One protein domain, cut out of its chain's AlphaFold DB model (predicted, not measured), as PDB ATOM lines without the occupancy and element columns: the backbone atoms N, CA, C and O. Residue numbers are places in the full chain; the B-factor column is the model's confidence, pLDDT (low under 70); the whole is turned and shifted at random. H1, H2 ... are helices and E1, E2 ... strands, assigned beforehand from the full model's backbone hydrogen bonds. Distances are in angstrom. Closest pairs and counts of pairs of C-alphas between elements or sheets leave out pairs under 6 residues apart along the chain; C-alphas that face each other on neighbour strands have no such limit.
ATOM      1  N   GLU A  11      40.210  18.398  -6.226       86.94
ATOM      2  CA  GLU A  11      41.365  17.827  -5.522       86.94
ATOM      3  C   GLU A  11      42.296  17.095  -6.486       86.94
ATOM      4  O   GLU A  11      43.490  17.384  -6.508       86.94
ATOM      5  N   GLN A  12      41.743  16.276  -7.385       86.62
ATOM      6  CA  GLN A  12      42.514  15.594  -8.432       86.62
ATOM      7  C   GLN A  12      43.301  16.574  -9.306       86.62
ATOM      8  O   GLN A  12      44.448  16.317  -9.672       86.62
ATOM      9  N   LEU A  13      42.698  17.718  -9.640       86.31
ATOM     10  CA  LEU A  13      43.368  18.737 -10.438       86.31
ATOM     11  C   LEU A  13      44.469  19.440  -9.631       86.31
ATOM     12  O   LEU A  13      45.543  19.720 -10.168       86.31
ATOM     13  N   SER A  14      44.223  19.679  -8.341       87.50
ATOM     14  CA  SER A  14      45.208  20.256  -7.429       87.50
ATOM     15  C   SER A  14      46.398  19.329  -7.174       87.50
ATOM     16  O   SER A  14      47.520  19.818  -7.065       87.50
ATOM     17  N   ASP A  15      46.179  18.015  -7.154       90.00
ATOM     18  CA  ASP A  15      47.230  17.013  -6.966       90.00
ATOM     19  C   ASP A  15      48.099  16.867  -8.221       90.00
ATOM     20  O   ASP A  15      49.315  16.707  -8.125       90.00
ATOM     21  N   LEU A  16      47.493  16.959  -9.410       91.12
ATOM     22  CA  LEU A  16      48.201  16.826 -10.686       91.12
ATOM     23  C   LEU A  16      49.013  18.072 -11.063       91.12
ATOM     24  O   LEU A  16      50.126  17.943 -11.570       91.12
ATOM     25  N   TYR A  17      48.459  19.271 -10.853       88.62
ATOM     26  CA  TYR A  17      49.050  20.526 -11.343       88.62
ATOM     27  C   TYR A  17      49.460  21.504 -10.237       88.62
ATOM     28  O   TYR A  17      50.058  22.542 -10.523       88.62
ATOM     29  N   GLY A  18      49.163  21.194  -8.977       91.44
ATOM     30  CA  GLY A  18      49.351  22.103  -7.854       91.44
ATOM     31  C   GLY A  18      48.187  23.083  -7.676       91.44
ATOM     32  O   GLY A  18      47.454  23.432  -8.607       91.44
ATOM     33  N   LYS A  19      48.031  23.580  -6.444       88.06
ATOM     34  CA  LYS A  19      46.957  24.520  -6.070       88.06
ATOM     35  C   LYS A  19      47.029  25.855  -6.819       88.06
ATOM     36  O   LYS A  19      45.997  26.445  -7.126       88.06
ATOM     37  N   GLU A  20      48.230  26.328  -7.140       88.88
ATOM     38  CA  GLU A  20      48.421  27.595  -7.862       88.88
ATOM     39  C   GLU A  20      47.897  27.524  -9.302       88.88
ATOM     40  O   GLU A  20      47.231  28.451  -9.777       88.88
ATOM     41  N   ALA A  21      48.135  26.400  -9.984       87.75
ATOM     42  CA  ALA A  21      47.627  26.169 -11.330       87.75
ATOM     43  C   ALA A  21      46.098  26.056 -11.331       87.75
ATOM     44  O   ALA A  21      45.447  26.685 -12.163       87.75
ATOM     45  N   LEU A  22      45.526  25.339 -10.354       87.31
ATOM     46  CA  LEU A  22      44.077  25.255 -10.157       87.31
ATOM     47  C   LEU A  22      43.449  26.652 -10.039       87.31
ATOM     48  O   LEU A  22      42.533  26.979 -10.792       87.31
ATOM     49  N   ASN A  23      43.967  27.490  -9.139       87.81
ATOM     50  CA  ASN A  23      43.464  28.851  -8.942       87.81
ATOM     51  C   ASN A  23      43.593  29.692 -10.216       87.81
ATOM     52  O   ASN A  23      42.671  30.416 -10.579       87.81
ATOM     53  N   THR A  24      44.705  29.554 -10.940       89.69
ATOM     54  CA  THR A  24      44.915  30.255 -12.214       89.69
ATOM     55  C   THR A  24      43.876  29.842 -13.258       89.69
ATOM     56  O   THR A  24      43.284  30.695 -13.924       89.69
ATOM     57  N   TRP A  25      43.603  28.543 -13.395       87.94
ATOM     58  CA  TRP A  25      42.624  28.027 -14.355       87.94
ATOM     59  C   TRP A  25      41.207  28.449 -13.982       87.94
ATOM     60  O   TRP A  25      40.441  28.894 -14.839       87.94
ATOM     61  N   LEU A  26      40.864  28.368 -12.696       87.50
ATOM     62  CA  LEU A  26      39.569  28.815 -12.209       87.50
ATOM     63  C   LEU A  26      39.396  30.328 -12.378       87.50
ATOM     64  O   LEU A  26      38.328  30.746 -12.804       87.50
ATOM     65  N   ASN A  27      40.424  31.143 -12.183       86.12
ATOM     66  CA  ASN A  27      40.314  32.583 -12.421       86.12
ATOM     67  C   ASN A  27      40.234  32.939 -13.915       86.12
ATOM     68  O   ASN A  27      39.625  33.939 -14.274       86.12
ATOM     69  N   THR A  28      40.811  32.115 -14.796       88.25
ATOM     70  CA  THR A  28      40.789  32.354 -16.252       88.25
ATOM     71  C   THR A  28      39.433  32.013 -16.882       88.25
ATOM     72  O   THR A  28      39.027  32.612 -17.875       88.25
ATOM     73  N   ILE A  29      38.724  31.024 -16.336       88.94
ATOM     74  CA  ILE A  29      37.440  30.564 -16.876       88.94
ATOM     75  C   ILE A  29      36.305  31.392 -16.258       88.94
ATOM     76  O   ILE A  29      35.887  31.121 -15.140       88.94
ATOM     77  N   GLU A  30      35.748  32.357 -16.984       86.94
ATOM     78  CA  GLU A  30      34.687  33.227 -16.440       86.94
ATOM     79  C   GLU A  30      33.358  32.502 -16.192       86.94
ATOM     80  O   GLU A  30      32.665  32.777 -15.216       86.94
ATOM     81  N   THR A  31      32.982  31.576 -17.076       91.00
ATOM     82  CA  THR A  31      31.702  30.864 -16.982       91.00
ATOM     83  C   THR A  31      31.910  29.467 -16.427       91.00
ATOM     84  O   THR A  31      32.638  28.665 -17.015       91.00
ATOM     85  N   LYS A  32      31.248  29.156 -15.312       92.44
ATOM     86  CA  LYS A  32      31.373  27.866 -14.626       92.44
ATOM     87  C   LYS A  32      30.010  27.243 -14.421       92.44
ATOM     88  O   LYS A  32      29.095  27.898 -13.934       92.44
ATOM     89  N   ILE A  33      29.899  25.964 -14.755       93.25
ATOM     90  CA  ILE A  33      28.723  25.157 -14.448       93.25
ATOM     91  C   ILE A  33      29.119  24.206 -13.325       93.25
ATOM     92  O   ILE A  33      30.041  23.409 -13.481       93.25
ATOM     93  N   ILE A  34      28.440  24.319 -12.191       92.56
ATOM     94  CA  ILE A  34      28.680  23.513 -11.000       92.56
ATOM     95  C   ILE A  34      27.531  22.514 -10.887       92.56
ATOM     96  O   ILE A  34      26.372  22.876 -10.663       92.56
ATOM     97  N   CYS A  35      27.869  21.242 -11.070       92.50
ATOM     98  CA  CYS A  35      26.955  20.120 -10.907       92.50
ATOM     99  C   CYS A  35      27.017  19.568  -9.477       92.50
ATOM    100  O   CYS A  35      27.806  20.022  -8.647       92.50
ATOM    101  N   ARG A  36      26.169  18.573  -9.195       91.44
ATOM    102  CA  ARG A  36      26.121  17.903  -7.894       91.44
ATOM    103  C   ARG A  36      27.495  17.346  -7.524       91.44
ATOM    104  O   ARG A  36      28.114  16.651  -8.328       91.44
ATOM    105  N   MET A  37      27.912  17.594  -6.289       90.31
ATOM    106  CA  MET A  37      29.122  17.029  -5.696       90.31
ATOM    107  C   MET A  37      28.892  16.725  -4.223       90.31
ATOM    108  O   MET A  37      28.050  17.351  -3.585       90.31
ATOM    109  N   ASN A  38      29.633  15.760  -3.689       87.69
ATOM    110  CA  ASN A  38      29.553  15.419  -2.272       87.69
ATOM    111  C   ASN A  38      30.112  16.561  -1.415       87.69
ATOM    112  O   ASN A  38      31.025  17.272  -1.848       87.69
ATOM    113  N   ALA A  39      29.609  16.711  -0.187       80.81
ATOM    114  CA  ALA A  39      30.206  17.618   0.777       80.81
ATOM    115  C   ALA A  39      31.637  17.153   1.091       80.81
ATOM    116  O   ALA A  39      31.872  16.117   1.711       80.81
ATOM    117  N   GLY A  40      32.604  17.939   0.633       86.62
ATOM    118  CA  GLY A  40      34.028  17.677   0.772       86.62
ATOM    119  C   GLY A  40      34.840  18.959   0.596       86.62
ATOM    120  O   GLY A  40      34.261  20.045   0.464       86.62
ATOM    121  N   PRO A  41      36.177  18.872   0.601       87.19
ATOM    122  CA  PRO A  41      37.036  20.042   0.442       87.19
ATOM    123  C   PRO A  41      36.782  20.798  -0.872       87.19
ATOM    124  O   PRO A  41      36.675  22.022  -0.833       87.19
ATOM    125  N   SER A  42      36.537  20.100  -1.987       88.00
ATOM    126  CA  SER A  42      36.121  20.717  -3.262       88.00
ATOM    127  C   SER A  42      34.813  21.521  -3.160       88.00
ATOM    128  O   SER A  42      34.732  22.645  -3.657       88.00
ATOM    129  N   ALA A  43      33.798  20.996  -2.464       88.75
ATOM    130  CA  ALA A  43      32.527  21.696  -2.251       88.75
ATOM    131  C   ALA A  43      32.688  22.920  -1.335       88.75
ATOM    132  O   ALA A  43      32.080  23.965  -1.573       88.75
ATOM    133  N   ASN A  44      33.532  22.809  -0.305       89.75
ATOM    134  CA  ASN A  44      33.860  23.917   0.590       89.75
ATOM    135  C   ASN A  44      34.596  25.040  -0.141       89.75
ATOM    136  O   ASN A  44      34.257  26.205   0.054       89.75
ATOM    137  N   PHE A  45      35.566  24.685  -0.983       89.25
ATOM    138  CA  PHE A  45      36.300  25.629  -1.820       89.25
ATOM    139  C   PHE A  45      35.348  26.380  -2.758       89.25
ATOM    140  O   PHE A  45      35.374  27.603  -2.835       89.25
ATOM    141  N   ILE A  46      34.421  25.671  -3.408       89.50
ATOM    142  CA  ILE A  46      33.430  26.309  -4.283       89.50
ATOM    143  C   ILE A  46      32.498  27.241  -3.504       89.50
ATOM    144  O   ILE A  46      32.265  28.372  -3.924       89.50
ATOM    145  N   ALA A  47      31.965  26.794  -2.367       88.94
ATOM    146  CA  ALA A  47      31.039  27.598  -1.577       88.94
ATOM    147  C   ALA A  47      31.699  28.870  -1.017       88.94
ATOM    148  O   ALA A  47      31.096  29.940  -1.065       88.94
ATOM    149  N   LYS A  48      32.931  28.760  -0.503       89.06
ATOM    150  CA  LYS A  48      33.621  29.852   0.199       89.06
ATOM    151  C   LYS A  48      34.461  30.731  -0.718       89.06
ATOM    152  O   LYS A  48      34.317  31.945  -0.673       89.06
ATOM    153  N   ASP A  49      35.321  30.123  -1.527       87.00
ATOM    154  CA  ASP A  49      36.353  30.851  -2.270       87.00
ATOM    155  C   ASP A  49      35.866  31.263  -3.662       87.00
ATOM    156  O   ASP A  49      36.296  32.287  -4.188       87.00
ATOM    157  N   LEU A  50      34.955  30.486  -4.264       87.06
ATOM    158  CA  LEU A  50      34.463  30.756  -5.616       87.06
ATOM    159  C   LEU A  50      33.149  31.552  -5.646       87.06
ATOM    160  O   LEU A  50      33.016  32.460  -6.459       87.06
ATOM    161  N   ILE A  51      32.169  31.193  -4.809       88.69
ATOM    162  CA  ILE A  51      30.866  31.881  -4.743       88.69
ATOM    163  C   ILE A  51      30.910  33.020  -3.721       88.69
ATOM    164  O   ILE A  51      30.521  34.143  -4.031       88.69
ATOM    165  N   GLY A  52      31.377  32.729  -2.505       88.12
ATOM    166  CA  GLY A  52      31.543  33.717  -1.446       88.12
ATOM    167  C   GLY A  52      30.297  33.973  -0.594       88.12
ATOM    168  O   GLY A  52      29.362  33.169  -0.494       88.12
ATOM    169  N   GLU A  53      30.324  35.118   0.080       90.62
ATOM    170  CA  GLU A  53      29.337  35.526   1.075       90.62
ATOM    171  C   GLU A  53      28.522  36.724   0.589       90.62
ATOM    172  O   GLU A  53      28.984  37.541  -0.207       90.62
ATOM    173  N   ARG A  54      27.295  36.840   1.098       87.44
ATOM    174  CA  ARG A  54      26.428  38.000   0.900       87.44
ATOM    175  C   ARG A  54      26.125  38.669   2.229       87.44
ATOM    176  O   ARG A  54      25.919  38.006   3.246       87.44
ATOM    177  N   GLU A  55      26.029  39.986   2.191       88.69
ATOM    178  CA  GLU A  55      25.529  40.768   3.311       88.69
ATOM    179  C   GLU A  55      24.000  40.693   3.333       88.69
ATOM    180  O   GLU A  55      23.329  40.984   2.341       88.69
ATOM    181  N   VAL A  56      23.435  40.270   4.463       88.50
ATOM    182  CA  VAL A  56      21.987  40.234   4.670       88.50
ATOM    183  C   VAL A  56      21.658  41.085   5.883       88.50
ATOM    184  O   VAL A  56      22.196  40.871   6.970       88.50
ATOM    185  N   SER A  57      20.743  42.034   5.700       85.56
ATOM    186  CA  SER A  57      20.124  42.776   6.791       85.56
ATOM    187  C   SER A  57      18.700  42.271   7.019       85.56
ATOM    188  O   SER A  57      17.917  42.113   6.080       85.56
ATOM    189  N   TRP A  58      18.361  41.975   8.272       86.56
ATOM    190  CA  TRP A  58      17.003  41.609   8.665       86.56
ATOM    191  C   TRP A  58      16.598  42.340   9.940       86.56
ATOM    192  O   TRP A  58      17.425  42.691  10.783       86.56
ATOM    193  N   ILE A  59      15.298  42.589  10.065       83.94
ATOM    194  CA  ILE A  59      14.720  43.230  11.241       83.94
ATOM    195  C   ILE A  59      14.279  42.124  12.190       83.94
ATOM    196  O   ILE A  59      13.404  41.322  11.866       83.94
ATOM    197  N   GLU A  60      14.888  42.078  13.367       80.75
ATOM    198  CA  GLU A  60      14.450  41.214  14.450       80.75
ATOM    199  C   GLU A  60      13.475  41.990  15.334       80.75
ATOM    200  O   GLU A  60      13.795  43.057  15.863       80.75
ATOM    201  N   LYS A  61      12.256  41.463  15.465       78.12
ATOM    202  CA  LYS A  61      11.200  42.056  16.282       78.12
ATOM    203  C   LYS A  61      10.988  41.205  17.521       78.12
ATOM    204  O   LYS A  61      10.351  40.154  17.464       78.12
ATOM    205  N   THR A  62      11.484  41.689  18.650       75.38
ATOM    206  CA  THR A  62      11.277  41.055  19.950       75.38
ATOM    207  C   THR A  62      10.055  41.680  20.602       75.38
ATOM    208  O   THR A  62      10.030  42.876  20.899       75.38
ATOM    209  N   VAL A  63       9.017  40.872  20.818       72.81
ATOM    210  CA  VAL A  63       7.813  41.287  21.547       72.81
ATOM    211  C   VAL A  63       7.873  40.673  22.936       72.81
ATOM    212  O   VAL A  63       7.753  39.456  23.077       72.81
ATOM    213  N   SER A  64       8.052  41.504  23.960       66.50
ATOM    214  CA  SER A  64       7.907  41.075  25.348       66.50
ATOM    215  C   SER A  64       6.524  41.472  25.860       66.50
ATOM    216  O   SER A  64       6.134  42.643  25.856       66.50
ATOM    217  N   ASN A  65       5.767  40.459  26.284       59.59
ATOM    218  CA  ASN A  65       4.494  40.632  26.965       59.59
ATOM    219  C   ASN A  65       4.710  40.329  28.444       59.59
ATOM    220  O   ASN A  65       4.888  39.171  28.822       59.59
ATOM    221  N   THR A  66       4.678  41.361  29.282       57.69
ATOM    222  CA  THR A  66       4.657  41.171  30.732       57.69
ATOM    223  C   THR A  66       3.200  41.060  31.170       57.69
ATOM    224  O   THR A  66       2.481  42.056  31.227       57.69
ATOM    225  N   SER A  67       2.738  39.840  31.456       49.84
ATOM    226  CA  SER A  67       1.439  39.619  32.094       49.84
ATOM    227  C   SER A  67       1.562  39.924  33.588       49.84
ATOM    228  O   SER A  67       2.118  39.126  34.344       49.84
ATOM    229  N   GLY A  68       1.078  41.089  34.020       52.22
ATOM    230  CA  GLY A  68       0.925  41.386  35.442       52.22
ATOM    231  C   GLY A  68      -0.135  40.464  36.039       52.22
ATOM    232  O   GLY A  68      -1.251  40.423  35.529       52.22
ATOM    233  N   ASN A  69       0.206  39.709  37.085       52.31
ATOM    234  CA  ASN A  69      -0.748  38.836  37.760       52.31
ATOM    235  C   ASN A  69      -0.990  39.281  39.211       52.31
ATOM    236  O   ASN A  69      -0.045  39.528  39.957       52.31
ATOM    237  N   LEU A  70      -2.281  39.266  39.571       52.81
ATOM    238  CA  LEU A  70      -2.888  39.103  40.903       52.81
ATOM    239  C   LEU A  70      -3.204  40.310  41.804       52.81
ATOM    240  O   LEU A  70      -3.789  40.078  42.858       52.81
ATOM    241  N   PHE A  71      -2.980  41.564  41.405       55.41
ATOM    242  CA  PHE A  71      -3.633  42.698  42.080       55.41
ATOM    243  C   PHE A  71      -4.258  43.665  41.069       55.41
ATOM    244  O   PHE A  71      -3.618  44.137  40.130       55.41
ATOM    245  N   GLU A  72      -5.559  43.867  41.263       54.72
ATOM    246  CA  GLU A  72      -6.500  44.694  40.509       54.72
ATOM    247  C   GLU A  72      -5.871  46.058  40.143       54.72
ATOM    248  O   GLU A  72      -5.476  46.814  41.028       54.72
ATOM    249  N   ASN A  73      -5.782  46.364  38.838       52.59
ATOM    250  CA  ASN A  73      -5.299  47.625  38.229       52.59
ATOM    251  C   ASN A  73      -3.793  47.789  37.907       52.59
ATOM    252  O   ASN A  73      -3.257  48.886  38.055       52.59
ATOM    253  N   SER A  74      -3.104  46.770  37.377       53.09
ATOM    254  CA  SER A  74      -1.792  46.984  36.725       53.09
ATOM    255  C   SER A  74      -1.904  47.020  35.191       53.09
ATOM    256  O   SER A  74      -2.436  46.073  34.609       53.09
ATOM    257  N   PRO A  75      -1.412  48.074  34.502       54.31
ATOM    258  CA  PRO A  75      -1.469  48.154  33.046       54.31
ATOM    259  C   PRO A  75      -0.555  47.094  32.420       54.31
ATOM    260  O   PRO A  75       0.643  47.047  32.698       54.31
ATOM    261  N   ALA A  76      -1.117  46.245  31.559       59.09
ATOM    262  CA  ALA A  76      -0.337  45.320  30.746       59.09
ATOM    263  C   ALA A  76       0.549  46.131  29.787       59.09
ATOM    264  O   ALA A  76       0.048  46.793  28.876       59.09
ATOM    265  N   SER A  77       1.865  46.114  30.001       57.25
ATOM    266  CA  SER A  77       2.813  46.780  29.116       57.25
ATOM    267  C   SER A  77       3.260  45.811  28.023       57.25
ATOM    268  O   SER A  77       3.820  44.742  28.277       57.25
ATOM    269  N   ARG A  78       2.978  46.182  26.773       58.03
ATOM    270  CA  ARG A  78       3.504  45.516  25.582       58.03
ATOM    271  C   ARG A  78       4.699  46.319  25.098       58.03
ATOM    272  O   ARG A  78       4.520  47.426  24.594       58.03
ATOM    273  N   SER A  79       5.901  45.775  25.258       60.22
ATOM    274  CA  SER A  79       7.111  46.381  24.706       60.22
ATOM    275  C   SER A  79       7.465  45.681  23.399       60.22
ATOM    276  O   SER A  79       7.510  44.451  23.318       60.22
ATOM    277  N   VAL A  80       7.662  46.474  22.352       65.06
ATOM    278  CA  VAL A  80       8.103  46.007  21.040       65.06
ATOM    279  C   VAL A  80       9.468  46.626  20.801       65.06
ATOM    280  O   VAL A  80       9.580  47.843  20.683       65.06
ATOM    281  N   ASN A  81      10.499  45.790  20.758       71.06
ATOM    282  CA  ASN A  81      11.845  46.206  20.405       71.06
ATOM    283  C   ASN A  81      12.140  45.705  18.987       71.06
ATOM    284  O   ASN A  81      12.016  44.510  18.716       71.06
ATOM    285  N   GLU A  82      12.473  46.622  18.086       76.00
ATOM    286  CA  GLU A  82      12.870  46.314  16.714       76.00
ATOM    287  C   GLU A  82      14.354  46.643  16.570       76.00
ATOM    288  O   GLU A  82      14.770  47.779  16.805       76.00
ATOM    289  N   GLN A  83      15.159  45.641  16.219       74.50
ATOM    290  CA  GLN A  83      16.586  45.808  15.959       74.50
ATOM    291  C   GLN A  83      16.901  45.359  14.538       74.50
ATOM    292  O   GLN A  83      16.625  44.221  14.158       74.50
ATOM    293  N   THR A  84      17.513  46.244  13.756       77.56
ATOM    294  CA  THR A  84      18.096  45.882  12.464       77.56
ATOM    295  C   THR A  84      19.437  45.206  12.719       77.56
ATOM    296  O   THR A  84      20.347  45.824  13.271       77.56
ATOM    297  N   LYS A  85      19.560  43.937  12.328       82.81
ATOM    298  CA  LYS A  85      20.818  43.191  12.364       82.81
ATOM    299  C   LYS A  85      21.339  43.012  10.949       82.81
ATOM    300  O   LYS A  85      20.565  42.744  10.032       82.81
ATOM    301  N   THR A  86      22.651  43.126  10.805       84.81
ATOM    302  CA  THR A  86      23.366  42.884   9.554       84.81
ATOM    303  C   THR A  86      24.395  41.791   9.795       84.81
ATOM    304  O   THR A  86      25.129  41.853  10.782       84.81
ATOM    305  N   ALA A  87      24.438  40.780   8.927       87.31
ATOM    306  CA  ALA A  87      25.442  39.725   8.990       87.31
ATOM    307  C   ALA A  87      25.902  39.293   7.595       87.31
ATOM    308  O   ALA A  87      25.125  39.298   6.638       87.31
ATOM    309  N   MET A  88      27.163  38.871   7.519       86.75
ATOM    310  CA  MET A  88      27.716  38.176   6.361       86.75
ATOM    311  C   MET A  88      27.315  36.706   6.440       86.75
ATOM    312  O   MET A  88      27.563  36.039   7.446       86.75
ATOM    313  N   VAL A  89      26.637  36.219   5.406       88.62
ATOM    314  CA  VAL A  89      26.137  34.845   5.330       88.62
ATOM    315  C   VAL A  89      26.598  34.247   4.004       88.62
ATOM    316  O   VAL A  89      26.451  34.911   2.974       88.62
ATOM    317  N   PRO A  90      27.115  33.004   3.972       87.62
ATOM    318  CA  PRO A  90      27.456  32.351   2.714       87.62
ATOM    319  C   PRO A  90      26.243  32.335   1.785       87.62
ATOM    320  O   PRO A  90      25.127  32.018   2.209       87.62
ATOM    321  N   VAL A  91      26.458  32.674   0.511       87.94
ATOM    322  CA  VAL A  91      25.385  32.631  -0.498       87.94
ATOM    323  C   VAL A  91      24.815  31.218  -0.584       87.94
ATOM    324  O   VAL A  91      23.606  31.032  -0.717       87.94
ATOM    325  N   LEU A  92      25.699  30.229  -0.463       90.00
ATOM    326  CA  LEU A  92      25.381  28.820  -0.543       90.00
ATOM    327  C   LEU A  92      26.166  28.030   0.507       90.00
ATOM    328  O   LEU A  92      27.367  28.218   0.682       90.00
ATOM    329  N   LEU A  93      25.484  27.101   1.180       90.31
ATOM    330  CA  LEU A  93      26.145  26.118   2.032       90.31
ATOM    331  C   LEU A  93      26.666  24.939   1.194       90.31
ATOM    332  O   LEU A  93      25.974  24.511   0.273       90.31
ATOM    333  N   PRO A  94      27.804  24.325   1.561       88.12
ATOM    334  CA  PRO A  94      28.314  23.127   0.886       88.12
ATOM    335  C   PRO A  94      27.289  21.980   0.798       88.12
ATOM    336  O   PRO A  94      27.201  21.319  -0.232       88.12
ATOM    337  N   ASP A  95      26.451  21.797   1.830       90.06
ATOM    338  CA  ASP A  95      25.367  20.791   1.868       90.06
ATOM    339  C   ASP A  95      24.334  20.979   0.740       90.06
ATOM    340  O   ASP A  95      23.719  20.021   0.268       90.06
ATOM    341  N   PHE A  96      24.170  22.213   0.248       90.31
ATOM    342  CA  PHE A  96      23.299  22.496  -0.889       90.31
ATOM    343  C   PHE A  96      23.795  21.798  -2.161       90.31
ATOM    344  O   PHE A  96      22.975  21.250  -2.902       90.31
ATOM    345  N   LEU A  97      25.114  21.775  -2.405       89.56
ATOM    346  CA  LEU A  97      25.697  21.134  -3.594       89.56
ATOM    347  C   LEU A  97      25.482  19.619  -3.599       89.56
ATOM    348  O   LEU A  97      25.391  19.016  -4.668       89.56
ATOM    349  N   GLU A  98      25.377  19.014  -2.417       89.38
ATOM    350  CA  GLU A  98      25.169  17.577  -2.270       89.38
ATOM    351  C   GLU A  98      23.694  17.187  -2.388       89.38
ATOM    352  O   GLU A  98      23.370  16.188  -3.042       89.38
ATOM    353  N   ARG A  99      22.807  17.952  -1.738       88.31
ATOM    354  CA  ARG A  99      21.402  17.565  -1.545       88.31
ATOM    355  C   ARG A  99      20.427  18.226  -2.503       88.31
ATOM    356  O   ARG A  99      19.445  17.595  -2.881       88.31
ATOM    357  N   GLN A 100      20.644  19.495  -2.846       88.50
ATOM    358  CA  GLN A 100      19.674  20.280  -3.617       88.50
ATOM    359  C   GLN A 100      19.999  20.351  -5.111       88.50
ATOM    360  O   GLN A 100      19.125  20.684  -5.909       88.50
ATOM    361  N   ILE A 101      21.232  20.018  -5.495       91.25
ATOM    362  CA  ILE A 101      21.688  19.963  -6.887       91.25
ATOM    363  C   ILE A 101      21.634  18.521  -7.398       91.25
ATOM    364  O   ILE A 101      21.859  17.573  -6.647       91.25
ATOM    365  N   GLY A 102      21.364  18.344  -8.694       91.06
ATOM    366  CA  GLY A 102      21.297  17.041  -9.348       91.06
ATOM    367  C   GLY A 102      19.911  16.727  -9.915       91.06
ATOM    368  O   GLY A 102      19.196  17.642 -10.321       91.06
ATOM    369  N   PRO A 103      19.526  15.442 -10.003       91.12
ATOM    370  CA  PRO A 103      18.246  15.050 -10.584       91.12
ATOM    371  C   PRO A 103      17.062  15.558  -9.753       91.12
ATOM    372  O   PRO A 103      16.907  15.197  -8.588       91.12
ATOM    373  N   VAL A 104      16.204  16.363 -10.372       92.00
ATOM    374  CA  VAL A 104      14.974  16.906  -9.788       92.00
ATOM    375  C   VAL A 104      13.777  16.531 -10.656       92.00
ATOM    376  O   VAL A 104      13.874  16.499 -11.880       92.00
ATOM    377  N   HIS A 105      12.638  16.244 -10.028       90.12
ATOM    378  CA  HIS A 105      11.398  15.899 -10.726       90.12
ATOM    379  C   HIS A 105      10.472  17.114 -10.732       90.12
ATOM    380  O   HIS A 105       9.961  17.510  -9.686       90.12
ATOM    381  N   ILE A 106      10.277  17.727 -11.900       87.44
ATOM    382  CA  ILE A 106       9.490  18.956 -12.061       87.44
ATOM    383  C   ILE A 106       8.512  18.751 -13.210       87.44
ATOM    384  O   ILE A 106       8.922  18.470 -14.331       87.44
ATOM    385  N   GLY A 107       7.214  18.903 -12.939       84.88
ATOM    386  CA  GLY A 107       6.182  18.792 -13.977       84.88
ATOM    387  C   GLY A 107       6.076  17.401 -14.613       84.88
ATOM    388  O   GLY A 107       5.676  17.299 -15.764       84.88
ATOM    389  N   GLY A 108       6.453  16.342 -13.888       88.12
ATOM    390  CA  GLY A 108       6.449  14.962 -14.394       88.12
ATOM    391  C   GLY A 108       7.708  14.560 -15.171       88.12
ATOM    392  O   GLY A 108       7.826  13.402 -15.557       88.12
ATOM    393  N   GLU A 109       8.665  15.472 -15.350       87.81
ATOM    394  CA  GLU A 109       9.928  15.219 -16.049       87.81
ATOM    395  C   GLU A 109      11.121  15.269 -15.088       87.81
ATOM    396  O   GLU A 109      11.163  16.085 -14.159       87.81
ATOM    397  N   THR A 110      12.123  14.420 -15.329       90.31
ATOM    398  CA  THR A 110      13.413  14.486 -14.631       90.31
ATOM    399  C   THR A 110      14.315  15.512 -15.319       90.31
ATOM    400  O   THR A 110      14.655  15.374 -16.494       90.31
ATOM    401  N   LYS A 111      14.726  16.538 -14.575       93.12
ATOM    402  CA  LYS A 111      15.671  17.578 -15.001       93.12
ATOM    403  C   LYS A 111      16.924  17.523 -14.139       93.12
ATOM    404  O   LYS A 111      16.885  17.038 -13.012       93.12
ATOM    405  N   ILE A 112      18.042  18.016 -14.657       93.00
ATOM    406  CA  ILE A 112      19.291  18.137 -13.908       93.00
ATOM    407  C   ILE A 112      19.432  19.574 -13.432       93.00
ATOM    408  O   ILE A 112      19.684  20.478 -14.224       93.00
ATOM    409  N   ARG A 113      19.281  19.774 -12.127       94.81
ATOM    410  CA  ARG A 113      19.570  21.045 -11.480       94.81
ATOM    411  C   ARG A 113      21.074  21.239 -11.372       94.81
ATOM    412  O   ARG A 113      21.760  20.354 -10.864       94.81
ATOM    413  N   ALA A 114      21.563  22.390 -11.812       94.06
ATOM    414  CA  ALA A 114      22.954  22.819 -11.719       94.06
ATOM    415  C   ALA A 114      23.025  24.310 -11.368       94.06
ATOM    416  O   ALA A 114      22.046  25.044 -11.519       94.06
ATOM    417  N   LEU A 115      24.187  24.764 -10.909       94.00
ATOM    418  CA  LEU A 115      24.467  26.185 -10.739       94.00
ATOM    419  C   LEU A 115      25.308  26.694 -11.906       94.00
ATOM    420  O   LEU A 115      26.229  26.020 -12.360       94.00
ATOM    421  N   LEU A 116      25.007  27.898 -12.367       94.12
ATOM    422  CA  LEU A 116      25.777  28.636 -13.353       94.12
ATOM    423  C   LEU A 116      26.339  29.880 -12.677       94.12
ATOM    424  O   LEU A 116      25.583  30.745 -12.247       94.12
ATOM    425  N   LEU A 117      27.661  29.974 -12.628       92.06
ATOM    426  CA  LEU A 117      28.367  31.198 -12.283       92.06
ATOM    427  C   LEU A 117      28.780  31.882 -13.588       92.06
ATOM    428  O   LEU A 117      29.516  31.297 -14.389       92.06
ATOM    429  N   SER A 118      28.277  33.088 -13.830       89.25
ATOM    430  CA  SER A 118      28.628  33.872 -15.016       89.25
ATOM    431  C   SER A 118      28.439  35.358 -14.737       89.25
ATOM    432  O   SER A 118      27.447  35.750 -14.130       89.25
ATOM    433  N   GLY A 119      29.394  36.189 -15.160       82.00
ATOM    434  CA  GLY A 119      29.292  37.648 -15.024       82.00
ATOM    435  C   GLY A 119      29.255  38.173 -13.582       82.00
ATOM    436  O   GLY A 119      28.863  39.315 -13.379       82.00
ATOM    437  N   GLY A 120      29.653  37.361 -12.596       81.12
ATOM    438  CA  GLY A 120      29.591  37.701 -11.168       81.12
ATOM    439  C   GLY A 120      28.293  37.287 -10.471       81.12
ATOM    440  O   GLY A 120      28.238  37.314  -9.245       81.12
ATOM    441  N   ASP A 121      27.291  36.834 -11.225       87.38
ATOM    442  CA  ASP A 121      26.024  36.349 -10.687       87.38
ATOM    443  C   ASP A 121      25.977  34.816 -10.628       87.38
ATOM    444  O   ASP A 121      26.626  34.104 -11.407       87.38
ATOM    445  N   LEU A 122      25.165  34.309  -9.697       90.75
ATOM    446  CA  LEU A 122      24.894  32.887  -9.514       90.75
ATOM    447  C   LEU A 122      23.452  32.569  -9.919       90.75
ATOM    448  O   LEU A 122      22.498  33.036  -9.297       90.75
ATOM    449  N   PHE A 123      23.294  31.709 -10.919       93.00
ATOM    450  CA  PHE A 123      21.999  31.250 -11.408       93.00
ATOM    451  C   PHE A 123      21.791  29.771 -11.103       93.00
ATOM    452  O   PHE A 123      22.704  28.961 -11.240       93.00
ATOM    453  N   GLN A 124      20.565  29.398 -10.751       93.88
ATOM    454  CA  GLN A 124      20.153  28.000 -10.674       93.88
ATOM    455  C   GLN A 124      19.440  27.618 -11.971       93.88
ATOM    456  O   GLN A 124      18.447  28.242 -12.344       93.88
ATOM    457  N   LEU A 125      19.942  26.590 -12.648       93.19
ATOM    458  CA  LEU A 125      19.415  26.106 -13.918       93.19
ATOM    459  C   LEU A 125      18.854  24.698 -13.759       93.19
ATOM    460  O   LEU A 125      19.502  23.846 -13.160       93.19
ATOM    461  N   ASP A 126      17.697  24.447 -14.368       94.12
ATOM    462  CA  ASP A 126      17.102  23.115 -14.478       94.12
ATOM    463  C   ASP A 126      17.218  22.636 -15.933       94.12
ATOM    464  O   ASP A 126      16.445  23.030 -16.807       94.12
ATOM    465  N   TRP A 127      18.224  21.803 -16.201       90.62
ATOM    466  CA  TRP A 127      18.576  21.340 -17.541       90.62
ATOM    467  C   TRP A 127      17.746  20.111 -17.957       90.62
ATOM    468  O   TRP A 127      17.691  19.135 -17.203       90.62
ATOM    469  N   PRO A 128      17.112  20.096 -19.144       89.56
ATOM    470  CA  PRO A 128      16.325  18.950 -19.599       89.56
ATOM    471  C   PRO A 128      17.216  17.772 -20.016       89.56
ATOM    472  O   PRO A 128      18.231  17.947 -20.691       89.56
ATOM    473  N   ILE A 129      16.816  16.548 -19.667       87.94
ATOM    474  CA  ILE A 129      17.478  15.341 -20.172       87.94
ATOM    475  C   ILE A 129      16.959  15.078 -21.588       87.94
ATOM    476  O   ILE A 129      15.926  14.439 -21.775       87.94
TER     477      ILE A 129
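Overview. This is residues 11 to 129 of the 147 residues of the protein "TrwB_AAD_bind domain-containing protein" of Rhodospirillaceae bacterium (UniProt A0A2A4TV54). A small body built on a strongly twisted sheet, E1, E4, E5 and E6, has a long two-stranded arm, the hairpin of E2 and E3, running away from it and making the longest axis; the turn at the arm's tip, residues 69 to 74, sticks out free. H3 and H4 touch each other by the foot of the arm, with H3 grazing the sheet, while H1 and H2 form a corner at the end of the domain away from the arm. The printed part has 119 residues, with four named helices and six named strands in the order H1 H2 E1 H3 E2 E3 H4 E4 E5 E6. The four-stranded sheet is branched, its neighbour pairs E1 and E5, E4 and E5, and E5 and E6 being antiparallel, and E2 and E3 form a separate antiparallel sheet. The class is mixed, helices and strands, and the whole is extended, with a radius of gyration of the C-alphas of 23.4 A and spans of 79 by 42 by 26 A.

Arrangement. In the branched sheet, E5, residues 109 to 118, has three neighbours in staggered pairing. E1, residues 32 to 34, and E4, residues 102 to 106, lie on one side of E5, beside its residues 114 to 117 and 109 to 113. E6, residues 121 to 128, lies on the other side, beside residues 111 to 118. E4, E5 and E6 form a meander, each strand the antiparallel neighbour of the one before, and both E4 with E5 and E5 with E6 are hairpins. Within hydrogen-bond range are N 34 and O 115 at 2.8 A for E1 and E5, N 104 and O 111 at 2.8 A for E4 and E5, and N 114 and O 125 at 2.9 A for E5 and E6. H3, residues 41 to 51, only grazes this sheet with its residues 43 to 51. H3 touches H4, residues 94 to 99, at a steep tilt of 66 degrees, opposite ways; their closest C-alphas, those of Ala 43 and Pro 94, are 5.4 A apart. The hairpin of E2, residues 53 to 66, and E3, residues 77 to 90, has directions 163 degrees apart, with N 58 and O 85 at 2.9 A and N 64 and O 79 at 3.1 A. E2 is apart from E5, and so is E3. H1, residues 11 to 17, and H2, residues 19 to 28, touch only at the corner, and only just, with 3 pairs of C-alphas within 8 A; the closest are those of Ser 14 and Leu 22, 5.8 A. H1 is close to H3 but not clearly touching, the closest C-alphas being those of Glu 11 and Ser 42, 6.4 A. Every O i to N i+4 pair is within hydrogen-bond range in H1 and H2, against 6 of 7 in H3 and 1 of 2 in H4.

Along the chain. E5 is 26.4 A long, E6 21.8 A, E4 12.3 A and E1 6.3 A. E2 measures 39.0 A and E3 38.9 A, and E3 bends by 51 degrees at residue 87. H2 and H3 are each 14.3 A long, H1 10.0 A and H4 9.2 A. C-alpha 11, where H1 begins, is at (41.365, 17.827, -5.522); C-alpha 66, where E2 ends, at (4.657, 41.171, 30.732); and C-alpha 128, where E6 ends, at (16.325, 18.950, -19.599).

Size, cuts and confidence. The two C-alphas farthest apart, those of Leu 16 and Glu 72, are 79.9 A apart. The printed part has no cut and no long link; the links E1 to H3 and E2 to E3 are short, the other links tight. The mean pLDDT of the printed part is 83.5, with residues 64 to 80 under 70.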